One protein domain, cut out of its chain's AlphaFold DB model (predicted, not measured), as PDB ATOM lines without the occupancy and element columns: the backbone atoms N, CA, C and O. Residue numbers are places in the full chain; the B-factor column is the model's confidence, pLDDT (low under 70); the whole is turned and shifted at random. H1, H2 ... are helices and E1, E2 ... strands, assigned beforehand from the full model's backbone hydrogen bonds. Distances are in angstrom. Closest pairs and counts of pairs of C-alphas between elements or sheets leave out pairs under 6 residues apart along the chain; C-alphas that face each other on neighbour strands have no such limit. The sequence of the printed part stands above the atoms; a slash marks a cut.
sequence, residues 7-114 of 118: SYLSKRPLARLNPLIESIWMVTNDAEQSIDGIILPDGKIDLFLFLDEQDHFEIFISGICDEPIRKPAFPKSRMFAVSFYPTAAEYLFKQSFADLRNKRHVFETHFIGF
ATOM      1  N   SER A   7     -29.289  24.608  13.878       90.81
ATOM      2  CA  SER A   7     -28.020  23.898  13.727       90.81
ATOM      3  C   SER A   7     -27.355  24.248  12.402       90.81
ATOM      4  O   SER A   7     -28.022  24.515  11.405       90.81
ATOM      5  N   TYR A   8     -26.024  24.264  12.420       91.75
ATOM      6  CA  TYR A   8     -25.181  24.558  11.271       91.75
ATOM      7  C   TYR A   8     -24.182  23.421  11.077       91.75
ATOM      8  O   TYR A   8     -23.539  22.973  12.030       91.75
ATOM      9  N   LEU A   9     -24.043  22.972   9.836       95.00
ATOM     10  CA  LEU A   9     -23.066  21.978   9.423       95.00
ATOM     11  C   LEU A   9     -22.318  22.508   8.207       95.00
ATOM     12  O   LEU A   9     -22.947  22.911   7.240       95.00
ATOM     13  N   SER A  10     -20.990  22.430   8.218       95.94
ATOM     14  CA  SER A  10     -20.164  22.733   7.050       95.94
ATOM     15  C   SER A  10     -19.150  21.628   6.800       95.94
ATOM     16  O   SER A  10     -18.603  21.026   7.732       95.94
ATOM     17  N   LYS A  11     -18.941  21.322   5.523       96.31
ATOM     18  CA  LYS A  11     -18.004  20.319   5.033       96.31
ATOM     19  C   LYS A  11     -17.193  20.914   3.892       96.31
ATOM     20  O   LYS A  11     -17.718  21.606   3.023       96.31
ATOM     21  N   ARG A  12     -15.904  20.580   3.866       94.56
ATOM     22  CA  ARG A  12     -15.084  20.821   2.679       94.56
ATOM     23  C   ARG A  12     -15.466  19.841   1.573       94.56
ATOM     24  O   ARG A  12     -15.817  18.697   1.882       94.56
ATOM     25  N   PRO A  13     -15.378  20.259   0.305       95.38
ATOM     26  CA  PRO A  13     -15.615  19.352  -0.797       95.38
ATOM     27  C   PRO A  13     -14.435  18.380  -0.964       95.38
ATOM     28  O   PRO A  13     -13.406  18.460  -0.287       95.38
ATOM     29  N   LEU A  14     -14.588  17.423  -1.880       95.25
ATOM     30  CA  LEU A  14     -13.491  16.543  -2.291       95.25
ATOM     31  C   LEU A  14     -12.345  17.370  -2.889       95.25
ATOM     32  O   LEU A  14     -12.604  18.329  -3.607       95.25
ATOM     33  N   ALA A  15     -11.094  16.938  -2.704       95.94
ATOM     34  CA  ALA A  15      -9.905  17.703  -3.109       95.94
ATOM     35  C   ALA A  15      -9.933  18.210  -4.566       95.94
ATOM     36  O   ALA A  15      -9.530  19.338  -4.837       95.94
ATOM     37  N   ARG A  16     -10.471  17.412  -5.500       96.19
ATOM     38  CA  ARG A  16     -10.616  17.782  -6.922       96.19
ATOM     39  C   ARG A  16     -11.565  18.960  -7.179       96.19
ATOM     40  O   ARG A  16     -11.503  19.567  -8.239       96.19
ATOM     41  N   LEU A  17     -12.466  19.245  -6.241       95.81
ATOM     42  CA  LEU A  17     -13.454  20.320  -6.318       95.81
ATOM     43  C   LEU A  17     -13.005  21.579  -5.574       95.81
ATOM     44  O   LEU A  17     -13.607  22.622  -5.792       95.81
ATOM     45  N   ASN A  18     -11.945  21.517  -4.761       94.69
ATOM     46  CA  ASN A  18     -11.424  22.670  -4.017       94.69
ATOM     47  C   ASN A  18     -11.133  23.913  -4.877       94.69
ATOM     48  O   ASN A  18     -11.301  25.011  -4.362       94.69
ATOM     49  N   PRO A  19     -10.701  23.812  -6.154       94.38
ATOM     50  CA  PRO A  19     -10.514  25.007  -6.981       94.38
ATOM     51  C   PRO A  19     -11.825  25.720  -7.342       94.38
ATOM     52  O   PRO A  19     -11.796  26.863  -7.785       94.38
ATOM     53  N   LEU A  20     -12.964  25.034  -7.208       95.88
ATOM     54  CA  LEU A  20     -14.270  25.502  -7.666       95.88
ATOM     55  C   LEU A  20     -15.215  25.813  -6.503       95.88
ATOM     56  O   LEU A  20     -15.888  26.841  -6.502       95.88
ATOM     57  N   ILE A  21     -15.248  24.919  -5.520       96.44
ATOM     58  CA  ILE A  21     -16.141  24.949  -4.367       96.44
ATOM     59  C   ILE A  21     -15.283  25.195  -3.130       96.44
ATOM     60  O   ILE A  21     -14.310  24.483  -2.885       96.44
ATOM     61  N   GLU A  22     -15.655  26.200  -2.352       95.25
ATOM     62  CA  GLU A  22     -15.009  26.521  -1.084       95.25
ATOM     63  C   GLU A  22     -15.564  25.622   0.028       95.25
ATOM     64  O   GLU A  22     -14.809  24.917   0.704       95.25
ATOM     65  N   SER A  23     -16.890  25.561   0.148       95.44
ATOM     66  CA  SER A  23     -17.569  24.739   1.143       95.44
ATOM     67  C   SER A  23     -18.956  24.300   0.689       95.44
ATOM     68  O   SER A  23     -19.556  24.838  -0.242       95.44
ATOM     69  N   ILE A  24     -19.441  23.253   1.351       96.56
ATOM     70  CA  ILE A  24     -20.812  22.766   1.253       96.56
ATOM     71  C   ILE A  24     -21.364  22.779   2.666       96.56
ATOM     72  O   ILE A  24     -20.799  22.140   3.563       96.56
ATOM     73  N   TRP A  25     -22.451  23.502   2.882       95.81
ATOM     74  CA  TRP A  25     -22.975  23.712   4.220       95.81
ATOM     75  C   TRP A  25     -24.495  23.657   4.264       95.81
ATOM     76  O   TRP A  25     -25.182  23.694   3.246       95.81
ATOM     77  N   MET A  26     -25.021  23.491   5.472       95.25
ATOM     78  CA  MET A  26     -26.446  23.402   5.726       95.25
ATOM     79  C   MET A  26     -26.800  24.090   7.038       95.25
ATOM     80  O   MET A  26     -26.140  23.878   8.058       95.25
ATOM     81  N   VAL A  27     -27.874  24.871   7.004       92.31
ATOM     82  CA  VAL A  27     -28.568  25.383   8.182       92.31
ATOM     83  C   VAL A  27     -29.901  24.665   8.305       92.31
ATOM     84  O   VAL A  27     -30.684  24.588   7.359       92.31
ATOM     85  N   THR A  28     -30.159  24.159   9.499       92.38
ATOM     86  CA  THR A  28     -31.417  23.533   9.883       92.38
ATOM     87  C   THR A  28     -32.043  24.387  10.967       92.38
ATOM     88  O   THR A  28     -31.435  24.562  12.022       92.38
ATOM     89  N   ASN A  29     -33.239  24.910  10.712       91.31
ATOM     90  CA  ASN A  29     -34.017  25.666  11.681       91.31
ATOM     91  C   ASN A  29     -35.259  24.866  12.081       91.31
ATOM     92  O   ASN A  29     -36.181  24.721  11.292       91.31
ATOM     93  N   ASP A  30     -35.275  24.348  13.303       89.62
ATOM     94  CA  ASP A  30     -36.398  23.612  13.890       89.62
ATOM     95  C   ASP A  30     -37.255  24.478  14.822       89.62
ATOM     96  O   ASP A  30     -38.215  23.973  15.407       89.62
ATOM     97  N   ALA A  31     -36.940  25.772  14.945       86.50
ATOM     98  CA  ALA A  31     -37.662  26.699  15.806       86.50
ATOM     99  C   ALA A  31     -39.096  26.943  15.322       86.50
ATOM    100  O   ALA A  31     -39.316  27.177  14.137       86.50
ATOM    101  N   GLU A  32     -40.049  26.953  16.262       81.69
ATOM    102  CA  GLU A  32     -41.427  27.440  16.048       81.69
ATOM    103  C   GLU A  32     -41.456  28.953  15.795       81.69
ATOM    104  O   GLU A  32     -42.212  29.461  14.978       81.69
ATOM    105  N   GLN A  33     -40.602  29.690  16.511       77.62
ATOM    106  CA  GLN A  33     -40.417  31.126  16.344       77.62
ATOM    107  C   GLN A  33     -38.954  31.375  16.009       77.62
ATOM    108  O   GLN A  33     -38.057  31.111  16.812       77.62
ATOM    109  N   SER A  34     -38.718  31.852  14.793       70.31
ATOM    110  CA  SER A  34     -37.389  32.204  14.315       70.31
ATOM    111  C   SER A  34     -37.137  33.689  14.549       70.31
ATOM    112  O   SER A  34     -38.023  34.520  14.378       70.31
ATOM    113  N   ILE A  35     -35.904  34.015  14.919       75.31
ATOM    114  CA  ILE A  35     -35.399  35.388  14.919       75.31
ATOM    115  C   ILE A  35     -34.943  35.763  13.509       75.31
ATOM    116  O   ILE A  35     -34.636  34.878  12.705       75.31
ATOM    117  N   ASP A  36     -34.897  37.059  13.214       80.88
ATOM    118  CA  ASP A  36     -34.337  37.545  11.956       80.88
ATOM    119  C   ASP A  36     -32.876  37.111  11.808       80.88
ATOM    120  O   ASP A  36     -32.076  37.181  12.747       80.88
ATOM    121  N   GLY A  37     -32.540  36.666  10.601       79.94
ATOM    122  CA  GLY A  37     -31.185  36.303  10.223       79.94
ATOM    123  C   GLY A  37     -30.427  37.495   9.650       79.94
ATOM    124  O   GLY A  37     -31.010  38.435   9.105       79.94
ATOM    125  N   ILE A  38     -29.102  37.438   9.727       84.31
ATOM    126  CA  ILE A  38     -28.220  38.352   9.004       84.31
ATOM    127  C   ILE A  38     -27.220  37.502   8.228       84.31
ATOM    128  O   ILE A  38     -26.542  36.660   8.813       84.31
ATOM    129  N   ILE A  39     -27.136  37.726   6.919       81.56
ATOM    130  CA  ILE A  39     -26.056  37.198   6.085       81.56
ATOM    131  C   ILE A  39     -24.897  38.183   6.162       81.56
ATOM    132  O   ILE A  39     -25.083  39.380   5.935       81.56
ATOM    133  N   LEU A  40     -23.712  37.675   6.494       85.94
ATOM    134  CA  LEU A  40     -22.484  38.459   6.517       85.94
ATOM    135  C   LEU A  40     -21.733  38.296   5.190       85.94
ATOM    136  O   LEU A  40     -21.601  37.167   4.722       85.94
ATOM    137  N   PRO A  41     -21.207  39.390   4.612       84.75
ATOM    138  CA  PRO A  41     -20.293  39.328   3.478       84.75
ATOM    139  C   PRO A  41     -19.087  38.417   3.736       84.75
ATOM    140  O   PRO A  41     -18.313  38.658   4.661       84.75
ATOM    141  N   ASP A  42     -18.892  37.413   2.886       87.62
ATOM    142  CA  ASP A  42     -17.745  36.493   2.929       87.62
ATOM    143  C   ASP A  42     -16.982  36.410   1.588       87.62
ATOM    144  O   ASP A  42     -15.987  35.688   1.451       87.62
ATOM    145  N   GLY A  43     -17.430  37.178   0.589       89.81
ATOM    146  CA  GLY A  43     -16.850  37.219  -0.752       89.81
ATOM    147  C   GLY A  43     -17.112  35.966  -1.592       89.81
ATOM    148  O   GLY A  43     -16.393  35.741  -2.572       89.81
ATOM    149  N   LYS A  44     -18.088  35.132  -1.215       92.88
ATOM    150  CA  LYS A  44     -18.498  33.942  -1.966       92.88
ATOM    151  C   LYS A  44     -19.770  34.186  -2.758       92.88
ATOM    152  O   LYS A  44     -20.480  35.174  -2.577       92.88
ATOM    153  N   ILE A  45     -19.993  33.283  -3.703       94.12
ATOM    154  CA  ILE A  45     -21.250  33.171  -4.431       94.12
ATOM    155  C   ILE A  45     -21.860  31.839  -4.031       94.12
ATOM    156  O   ILE A  45     -21.265  30.789  -4.274       94.12
ATOM    157  N   ASP A  46     -23.040  31.893  -3.433       94.06
ATOM    158  CA  ASP A  46     -23.693  30.727  -2.857       94.06
ATOM    159  C   ASP A  46     -24.897  30.323  -3.697       94.06
ATOM    160  O   ASP A  46     -25.812  31.125  -3.902       94.06
ATOM    161  N   LEU A  47     -24.918  29.067  -4.144       95.00
ATOM    162  CA  LEU A  47     -26.135  28.435  -4.643       95.00
ATOM    163  C   LEU A  47     -26.873  27.794  -3.472       95.00
ATOM    164  O   LEU A  47     -26.339  26.896  -2.824       95.00
ATOM    165  N   PHE A  48     -28.115  28.206  -3.265       94.50
ATOM    166  CA  PHE A  48     -28.996  27.745  -2.209       94.50
ATOM    167  C   PHE A  48     -30.077  26.810  -2.733       94.50
ATOM    168  O   PHE A  48     -30.703  27.074  -3.759       94.50
ATOM    169  N   LEU A  49     -30.331  25.761  -1.957       95.12
ATOM    170  CA  LEU A  49     -31.542  24.955  -1.987       95.12
ATOM    171  C   LEU A  49     -32.264  25.195  -0.664       95.12
ATOM    172  O   LEU A  49     -31.743  24.862   0.406       95.12
ATOM    173  N   PHE A  50     -33.440  25.797  -0.735       93.81
ATOM    174  CA  PHE A  50     -34.250  26.133   0.426       93.81
ATOM    175  C   PHE A  50     -35.533  25.312   0.426       93.81
ATOM    176  O   PHE A  50     -36.167  25.157  -0.615       93.81
ATOM    177  N   LEU A  51     -35.894  24.787   1.595       93.38
ATOM    178  CA  LEU A  51     -37.141  24.071   1.835       93.38
ATOM    179  C   LEU A  51     -37.729  24.524   3.173       93.38
ATOM    180  O   LEU A  51     -37.038  24.445   4.192       93.38
ATOM    181  N   ASP A  52     -38.984  24.961   3.178       91.31
ATOM    182  CA  ASP A  52     -39.737  25.270   4.400       91.31
ATOM    183  C   ASP A  52     -40.764  24.183   4.765       91.31
ATOM    184  O   ASP A  52     -40.895  23.158   4.091       91.31
ATOM    185  N   GLU A  53     -41.468  24.388   5.880       89.06
ATOM    186  CA  GLU A  53     -42.500  23.473   6.382       89.06
ATOM    187  C   GLU A  53     -43.771  23.448   5.523       89.06
ATOM    188  O   GLU A  53     -44.518  22.473   5.575       89.06
ATOM    189  N   GLN A  54     -44.016  24.501   4.733       88.56
ATOM    190  CA  GLN A  54     -45.120  24.582   3.776       88.56
ATOM    191  C   GLN A  54     -44.780  23.885   2.454       88.56
ATOM    192  O   GLN A  54     -45.507  24.036   1.470       88.56
ATOM    193  N   ASP A  55     -43.701  23.097   2.431       85.62
ATOM    194  CA  ASP A  55     -43.239  22.353   1.268       85.62
ATOM    195  C   ASP A  55     -42.813  23.240   0.087       85.62
ATOM    196  O   ASP A  55     -42.698  22.766  -1.052       85.62
ATOM    197  N   HIS A  56     -42.523  24.517   0.342       90.38
ATOM    198  CA  HIS A  56     -42.010  25.427  -0.666       90.38
ATOM    199  C   HIS A  56     -40.518  25.172  -0.875       90.38
ATOM    200  O   HIS A  56     -39.696  25.337   0.026       90.38
ATOM    201  N   PHE A  57     -40.173  24.757  -2.094       92.50
ATOM    202  CA  PHE A  57     -38.801  24.508  -2.515       92.50
ATOM    203  C   PHE A  57     -38.319  25.612  -3.460       92.50
ATOM    204  O   PHE A  57     -38.882  25.788  -4.541       92.50
ATOM    205  N   GLU A  58     -37.258  26.321  -3.074       93.75
ATOM    206  CA  GLU A  58     -36.666  27.412  -3.855       93.75
ATOM    207  C   GLU A  58     -35.189  27.117  -4.147       93.75
ATOM    208  O   GLU A  58     -34.427  26.724  -3.258       93.75
ATOM    209  N   ILE A  59     -34.773  27.340  -5.394       95.31
ATOM    210  CA  ILE A  59     -33.365  27.328  -5.799       95.31
ATOM    211  C   ILE A  59     -32.978  28.764  -6.117       95.31
ATOM    212  O   ILE A  59     -33.599  29.395  -6.971       95.31
ATOM    213  N   PHE A  60     -31.949  29.299  -5.470       93.81
ATOM    214  CA  PHE A  60     -31.506  30.663  -5.748       93.81
ATOM    215  C   PHE A  60     -30.007  30.830  -5.561       93.81
ATOM    216  O   PHE A  60     -29.388  30.122  -4.777       93.81
ATOM    217  N   ILE A  61     -29.419  31.794  -6.262       93.00
ATOM    218  CA  ILE A  61     -28.029  32.208  -6.066       93.00
ATOM    219  C   ILE A  61     -27.999  33.576  -5.403       93.00
ATOM    220  O   ILE A  61     -28.739  34.481  -5.800       93.00
ATOM    221  N   SER A  62     -27.169  33.727  -4.374       89.12
ATOM    222  CA  SER A  62     -26.856  35.042  -3.815       89.12
ATOM    223  C   SER A  62     -25.589  35.564  -4.470       89.12
ATOM    224  O   SER A  62     -24.578  34.863  -4.505       89.12
ATOM    225  N   GLY A  63     -25.647  36.788  -4.992       83.25
ATOM    226  CA  GLY A  63     -24.451  37.469  -5.467       83.25
ATOM    227  C   GLY A  63     -23.553  37.914  -4.315       83.25
ATOM    228  O   GLY A  63     -23.866  37.719  -3.135       83.25
ATOM    229  N   ILE A  64     -22.436  38.547  -4.675       86.06
ATOM    230  CA  ILE A  64     -21.479  39.073  -3.702       86.06
ATOM    231  C   ILE A  64     -22.174  40.149  -2.868       86.06
ATOM    232  O   ILE A  64     -22.690  41.138  -3.398       86.06
ATOM    233  N   CYS A  65     -22.180  39.939  -1.557       85.88
ATOM    234  CA  CYS A  65     -22.632  40.936  -0.603       85.88
ATOM    235  C   CYS A  65     -21.441  41.800  -0.185       85.88
ATOM    236  O   CYS A  65     -20.351  41.273   0.029       85.88
ATOM    237  N   ASP A  66     -21.638  43.106  -0.053       88.38
ATOM    238  CA  ASP A  66     -20.657  44.023   0.547       88.38
ATOM    239  C   ASP A  66     -21.158  44.663   1.848       88.38
ATOM    240  O   ASP A  66     -20.404  45.332   2.554       88.38
ATOM    241  N   GLU A  67     -22.412  44.393   2.196       89.50
ATOM    242  CA  GLU A  67     -23.051  44.812   3.429       89.50
ATOM    243  C   GLU A  67     -23.842  43.652   4.054       89.50
ATOM    244  O   GLU A  67     -24.211  42.696   3.362       89.50
ATOM    245  N   PRO A  68     -24.116  43.698   5.370       88.19
ATOM    246  CA  PRO A  68     -24.954  42.700   6.014       88.19
ATOM    247  C   PRO A  68     -26.381  42.710   5.453       88.19
ATOM    248  O   PRO A  68     -27.084  43.717   5.535       88.19
ATOM    249  N   ILE A  69     -26.847  41.563   4.956       86.50
ATOM    250  CA  ILE A  69     -28.203  41.427   4.414       86.50
ATOM    251  C   ILE A  69     -29.119  40.853   5.487       86.50
ATOM    252  O   ILE A  69     -28.961  39.706   5.913       86.50
ATOM    253  N   ARG A  70     -30.112  41.641   5.909       86.12
ATOM    254  CA  ARG A  70     -31.178  41.149   6.788       86.12
ATOM    255  C   ARG A  70     -32.044  40.154   6.032       86.12
ATOM    256  O   ARG A  70     -32.492  40.418   4.916       86.12
ATOM    257  N   LYS A  71     -32.296  39.015   6.661       81.19
ATOM    258  CA  LYS A  71     -33.206  37.993   6.166       81.19
ATOM    259  C   LYS A  71     -34.358  37.838   7.148       81.19
ATOM    260  O   LYS A  71     -34.096  37.751   8.351       81.19
ATOM    261  N   PRO A  72     -35.605  37.800   6.652       79.88
ATOM    262  CA  PRO A  72     -36.735  37.497   7.510       79.88
ATOM    263  C   PRO A  72     -36.531  36.127   8.155       79.88
ATOM    264  O   PRO A  72     -35.871  35.252   7.590       79.88
ATOM    265  N   ALA A  73     -37.098  35.963   9.341       80.75
ATOM    266  CA  ALA A  73     -37.186  34.689  10.033       80.75
ATOM    267  C   ALA A  73     -37.671  33.550   9.105       80.75
ATOM    268  O   ALA A  73     -38.678  33.688   8.413       80.75
ATOM    269  N   PHE A  74     -36.970  32.412   9.122       85.44
ATOM    270  CA  PHE A  74     -37.302  31.204   8.350       85.44
ATOM    271  C   PHE A  74     -37.491  30.009   9.298       85.44
ATOM    272  O   PHE A  74     -36.640  29.115   9.340       85.44
ATOM    273  N   PRO A  75     -38.543  30.001  10.138       89.75
ATOM    274  CA  PRO A  75     -38.799  28.888  11.051       89.75
ATOM    275  C   PRO A  75     -39.011  27.586  10.270       89.75
ATOM    276  O   PRO A  75     -39.339  27.615   9.086       89.75
ATOM    277  N   LYS A  76     -38.783  26.451  10.937       91.94
ATOM    278  CA  LYS A  76     -39.083  25.109  10.398       91.94
ATOM    279  C   LYS A  76     -38.578  24.859   8.971       91.94
ATOM    280  O   LYS A  76     -39.251  24.248   8.151       91.94
ATOM    281  N   SER A  77     -37.366  25.315   8.676       92.75
ATOM    282  CA  SER A  77     -36.798  25.256   7.332       92.75
ATOM    283  C   SER A  77     -35.422  24.599   7.300       92.75
ATOM    284  O   SER A  77     -34.770  24.348   8.326       92.75
ATOM    285  N   ARG A  78     -34.988  24.275   6.085       93.44
ATOM    286  CA  ARG A  78     -33.676  23.734   5.746       93.44
ATOM    287  C   ARG A  78     -33.099  24.559   4.611       93.44
ATOM    288  O   ARG A  78     -33.752  24.775   3.595       93.44
ATOM    289  N   MET A  79     -31.856  24.981   4.774       93.88
ATOM    290  CA  MET A  79     -31.106  25.691   3.752       93.88
ATOM    291  C   MET A  79     -29.808  24.942   3.513       93.88
ATOM    292  O   MET A  79     -28.957  24.887   4.395       93.88
ATOM    293  N   PHE A  80     -29.675  24.350   2.337       95.12
ATOM    294  CA  PHE A  80     -28.445  23.731   1.866       95.12
ATOM    295  C   PHE A  80     -27.764  24.677   0.885       95.12
ATOM    296  O   PHE A  80     -28.438  25.275   0.048       95.12
ATOM    297  N   ALA A  81     -26.447  24.800   0.967       95.19
ATOM    298  CA  ALA A  81     -25.699  25.718   0.134       95.19
ATOM    299  C   ALA A  81     -24.396  25.111  -0.379       95.19
ATOM    300  O   ALA A  81     -23.723  24.331   0.304       95.19
ATOM    301  N   VAL A  82     -24.038  25.519  -1.593       95.88
ATOM    302  CA  VAL A  82     -22.724  25.289  -2.187       95.88
ATOM    303  C   VAL A  82     -22.085  26.648  -2.428       95.88
ATOM    304  O   VAL A  82     -22.586  27.430  -3.237       95.88
ATOM    305  N   SER A  83     -20.983  26.905  -1.729       95.44
ATOM    306  CA  SER A  83     -20.243  28.162  -1.804       95.44
ATOM    307  C   SER A  83     -19.135  28.061  -2.838       95.44
ATOM    308  O   SER A  83     -18.241  27.216  -2.740       95.44
ATOM    309  N   PHE A  84     -19.172  28.941  -3.830       96.06
ATOM    310  CA  PHE A  84     -18.206  29.007  -4.917       96.06
ATOM    311  C   PHE A  84     -17.279  30.212  -4.754       96.06
ATOM    312  O   PHE A  84     -17.655  31.265  -4.231       96.06
ATOM    313  N   TYR A  85     -16.059  30.089  -5.276       95.25
ATOM    314  CA  TYR A  85     -15.256  31.275  -5.577       95.25
ATOM    315  C   TYR A  85     -15.925  32.060  -6.716       95.25
ATOM    316  O   TYR A  85     -16.414  31.419  -7.649       95.25
ATOM    317  N   PRO A  86     -15.916  33.408  -6.715       93.56
ATOM    318  CA  PRO A  86     -16.602  34.188  -7.747       93.56
ATOM    319  C   PRO A  86     -16.227  33.786  -9.177       93.56
ATOM    320  O   PRO A  86     -17.095  33.475  -9.987       93.56
ATOM    321  N   THR A  87     -14.928  33.657  -9.458       94.19
ATOM    322  CA  THR A  87     -14.431  33.230 -10.775       94.19
ATOM    323  C   THR A  87     -14.852  31.805 -11.138       94.19
ATOM    324  O   THR A  87     -15.105  31.512 -12.305       94.19
ATOM    325  N   ALA A  88     -14.961  30.910 -10.152       95.81
ATOM    326  CA  ALA A  88     -15.429  29.548 -10.368       95.81
ATOM    327  C   ALA A  88     -16.933  29.497 -10.660       95.81
ATOM    328  O   ALA A  88     -17.350  28.758 -11.551       95.81
ATOM    329  N   ALA A  89     -17.737  30.293  -9.951       94.62
ATOM    330  CA  ALA A  89     -19.166  30.408 -10.205       94.62
ATOM    331  C   ALA A  89     -19.419  30.903 -11.633       94.62
ATOM    332  O   ALA A  89     -20.131  30.250 -12.393       94.62
ATOM    333  N   GLU A  90     -18.786  32.007 -12.034       94.31
ATOM    334  CA  GLU A  90     -18.948  32.556 -13.387       94.31
ATOM    335  C   GLU A  90     -18.497  31.557 -14.460       94.31
ATOM    336  O   GLU A  90     -19.168  31.369 -15.478       94.31
ATOM    337  N   TYR A  91     -17.401  30.835 -14.207       95.25
ATOM    338  CA  TYR A  91     -16.932  29.781 -15.100       95.25
ATOM    339  C   TYR A  91     -17.932  28.624 -15.241       95.25
ATOM    340  O   TYR A  91     -18.110  28.120 -16.354       95.25
ATOM    341  N   LEU A  92     -18.562  28.179 -14.151       93.56
ATOM    342  CA  LEU A  92     -19.503  27.053 -14.154       93.56
ATOM    343  C   LEU A  92     -20.856  27.435 -14.760       93.56
ATOM    344  O   LEU A  92     -21.377  26.696 -15.592       93.56
ATOM    345  N   PHE A  93     -21.396  28.593 -14.381       91.12
ATOM    346  CA  PHE A  93     -22.723  29.049 -14.805       91.12
ATOM    347  C   PHE A  93     -22.715  29.840 -16.117       91.12
ATOM    348  O   PHE A  93     -23.782  30.162 -16.631       91.12
ATOM    349  N   LYS A  94     -21.532  30.137 -16.672       93.19
ATOM    350  CA  LYS A  94     -21.354  30.865 -17.942       93.19
ATOM    351  C   LYS A  94     -22.051  32.230 -17.962       93.19
ATOM    352  O   LYS A  94     -22.485  32.688 -19.016       93.19
ATOM    353  N   GLN A  95     -22.126  32.885 -16.808       91.12
ATOM    354  CA  GLN A  95     -22.713  34.213 -16.644       91.12
ATOM    355  C   GLN A  95     -21.933  35.024 -15.611       91.12
ATOM    356  O   GLN A  95     -21.309  34.447 -14.722       91.12
ATOM    357  N   SER A  96     -21.990  36.349 -15.729       90.88
ATOM    358  CA  SER A  96     -21.494  37.266 -14.701       90.88
ATOM    359  C   SER A  96     -22.495  37.362 -13.555       90.88
ATOM    360  O   SER A  96     -23.707  37.345 -13.780       90.88
ATOM    361  N   PHE A  97     -21.991  37.517 -12.334       90.50
ATOM    362  CA  PHE A  97     -22.818  37.779 -11.152       90.50
ATOM    363  C   PHE A  97     -22.638  39.194 -10.593       90.50
ATOM    364  O   PHE A  97     -23.161  39.500  -9.520       90.50
ATOM    365  N   ALA A  98     -21.932  40.075 -11.310       88.00
ATOM    366  CA  ALA A  98     -21.682  41.451 -10.873       88.00
ATOM    367  C   ALA A  98     -22.982  42.238 -10.611       88.00
ATOM    368  O   ALA A  98     -23.071  42.992  -9.640       88.00
ATOM    369  N   ASP A  99     -24.019  41.996 -11.416       90.19
ATOM    370  CA  ASP A  99     -25.325  42.655 -11.281       90.19
ATOM    371  C   ASP A  99     -26.141  42.155 -10.072       90.19
ATOM    372  O   ASP A  99     -27.148  42.767  -9.697       90.19
ATOM    373  N   LEU A 100     -25.697  41.068  -9.421       90.56
ATOM    374  CA  LEU A 100     -26.313  40.508  -8.215       90.56
ATOM    375  C   LEU A 100     -25.719  41.054  -6.907       90.56
ATOM    376  O   LEU A 100     -25.943  40.468  -5.849       90.56
ATOM    377  N   ARG A 101     -24.996  42.181  -6.937       90.94
ATOM    378  CA  ARG A 101     -24.520  42.855  -5.716       90.94
ATOM    379  C   ARG A 101     -25.670  43.071  -4.725       90.94
ATOM    380  O   ARG A 101     -26.662  43.715  -5.071       90.94
ATOM    381  N   ASN A 102     -25.536  42.517  -3.517       88.75
ATOM    382  CA  ASN A 102     -26.547  42.536  -2.440       88.75
ATOM    383  C   ASN A 102     -27.929  41.983  -2.843       88.75
ATOM    384  O   ASN A 102     -28.941  42.261  -2.196       88.75
ATOM    385  N   LYS A 103     -27.997  41.200  -3.923       90.69
ATOM    386  CA  LYS A 103     -29.234  40.653  -4.486       90.69
ATOM    387  C   LYS A 103     -29.132  39.143  -4.633       90.69
ATOM    388  O   LYS A 103     -28.057  38.548  -4.635       90.69
ATOM    389  N   ARG A 104     -30.299  38.527  -4.799       91.62
ATOM    390  CA  ARG A 104     -30.421  37.123  -5.183       91.62
ATOM    391  C   ARG A 104     -31.142  36.988  -6.511       91.62
ATOM    392  O   ARG A 104     -31.980  37.826  -6.842       91.62
ATOM    393  N   HIS A 105     -30.859  35.903  -7.210       92.50
ATOM    394  CA  HIS A 105     -31.610  35.469  -8.377       92.50
ATOM    395  C   HIS A 105     -32.207  34.091  -8.102       92.50
ATOM    396  O   HIS A 105     -31.487  33.181  -7.694       92.50
ATOM    397  N   VAL A 106     -33.520  33.963  -8.283       94.06
ATOM    398  CA  VAL A 106     -34.259  32.707  -8.106       94.06
ATOM    399  C   VAL A 106     -34.317  31.995  -9.452       94.06
ATOM    400  O   VAL A 106     -34.646  32.620 -10.458       94.06
ATOM    401  N   PHE A 107     -33.993  30.707  -9.460       92.31
ATOM    402  CA  PHE A 107     -34.055  29.862 -10.646       92.31
ATOM    403  C   PHE A 107     -35.371  29.092 -10.722       92.31
ATOM    404  O   PHE A 107     -36.081  28.919  -9.731       92.31
ATOM    405  N   GLU A 108     -35.669  28.580 -11.914       90.06
ATOM    406  CA  GLU A 108     -36.769  27.645 -12.118       90.06
ATOM    407  C   GLU A 108     -36.536  26.326 -11.366       90.06
ATOM    408  O   GLU A 108     -35.403  25.905 -11.100       90.06
ATOM    409  N   THR A 109     -37.632  25.637 -11.049       80.31
ATOM    410  CA  THR A 109     -37.556  24.272 -10.522       80.31
ATOM    411  C   THR A 109     -36.825  23.375 -11.526       80.31
ATOM    412  O   THR A 109     -36.961  23.556 -12.732       80.31
ATOM    413  N   HIS A 110     -36.060  22.386 -11.049       88.25
ATOM    414  CA  HIS A 110     -35.201  21.513 -11.872       88.25
ATOM    415  C   HIS A 110     -33.902  22.145 -12.386       88.25
ATOM    416  O   HIS A 110     -33.162  21.476 -13.115       88.25
ATOM    417  N   PHE A 111     -33.559  23.374 -11.978       88.12
ATOM    418  CA  PHE A 111     -32.242  23.940 -12.268       88.12
ATOM    419  C   PHE A 111     -31.134  22.957 -11.863       88.12
ATOM    420  O   PHE A 111     -31.118  22.444 -10.741       88.12
ATOM    421  N   ILE A 112     -30.248  22.643 -12.817       85.38
ATOM    422  CA  ILE A 112     -29.154  21.659 -12.708       85.38
ATOM    423  C   ILE A 112     -29.564  20.283 -12.140       85.38
ATOM    424  O   ILE A 112     -28.747  19.566 -11.566       85.38
ATOM    425  N   GLY A 113     -30.828  19.894 -12.332       87.19
ATOM    426  CA  GLY A 113     -31.371  18.604 -11.906       87.19
ATOM    427  C   GLY A 113     -31.838  18.549 -10.449       87.19
ATOM    428  O   GLY A 113     -32.242  17.481  -9.993       87.19
ATOM    429  N   PHE A 114     -31.819  19.666  -9.713       88.25
ATOM    430  CA  PHE A 114     -32.385  19.708  -8.367       88.25
ATOM    431  C   PHE A 114     -33.904  19.826  -8.412       88.25
ATOM    432  O   PHE A 114     -34.463  20.789  -8.932       88.25
TER     433      PHE A 114
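What this domain is: This is residues 7 to 114 of the 118 residues of an uncharacterized protein of Pedobacter terrae (UniProt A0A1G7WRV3). One twisted sheet of six strands makes a wall, with the small two-strand ribbon of E3 and E6 set off from one face and the helix H1 packed at the end of the wall where E7 finishes. The printed part has 108 residues, in chain order E1 E2 E3 E4 E5 E6 E7 H1 E8; the large sheet runs E1 E2 E7 E4 E5 E8, antiparallel throughout. It is mostly strand, though under half of the residues are in named elements. The whole is compact, with a radius of gyration of the C-alphas of 13.9 A and spans of 39 by 29 by 25 A.

How they stand to each other: Edge strand E1, residues 7 to 11, forms a hairpin with E2, residues 21 to 29; N 9 and O 26 are 2.9 A apart. E2 is antiparallel to E7, residues 77 to 84, with N 27 and O 79 at 2.8 A. E7 is antiparallel to E4, residues 45 to 51, with N 49 and O 80 at 2.8 A. E4 forms a hairpin with E5, residues 57 to 62, with N 48 and O 60 at 2.8 A. E5 is antiparallel to edge strand E8, residues 104 to 107, at 137 degrees, with N 107 and O 59 at 2.8 A. E3, residues 37 to 39, is antiparallel to E6, residues 69 to 71, with N 37 and O 71 at 2.9 A; both are apart from the six strands of the large sheet. H1, residues 86 to 93, is on that sheet at a height of 8.6 A, over E7 and only just not over E4, on which 2 of its 8 C-alphas fall. It runs along the strands, at 19 degrees to E7 on the local plane; the closest C-alphas of H1 and E4, those of Pro 86 and Ile 45, are 5.8 A apart. Every O i to N i+4 pair in H1 is within hydrogen-bond range.

Where its parts are: E1 begins at C-alpha 7 (-28.020, 23.898, 13.727). E2 is 24.0 A long, E7 22.6 A and E4 19.4 A. E8 ends at C-alpha 107 (-34.055, 29.862, -10.646).

The domain as a whole: The C-alphas farthest apart, those of Arg 16 and Gln 33, are 40.1 A apart. The printed part has no cut and no long link, and no printed residue is under 70 in pLDDT.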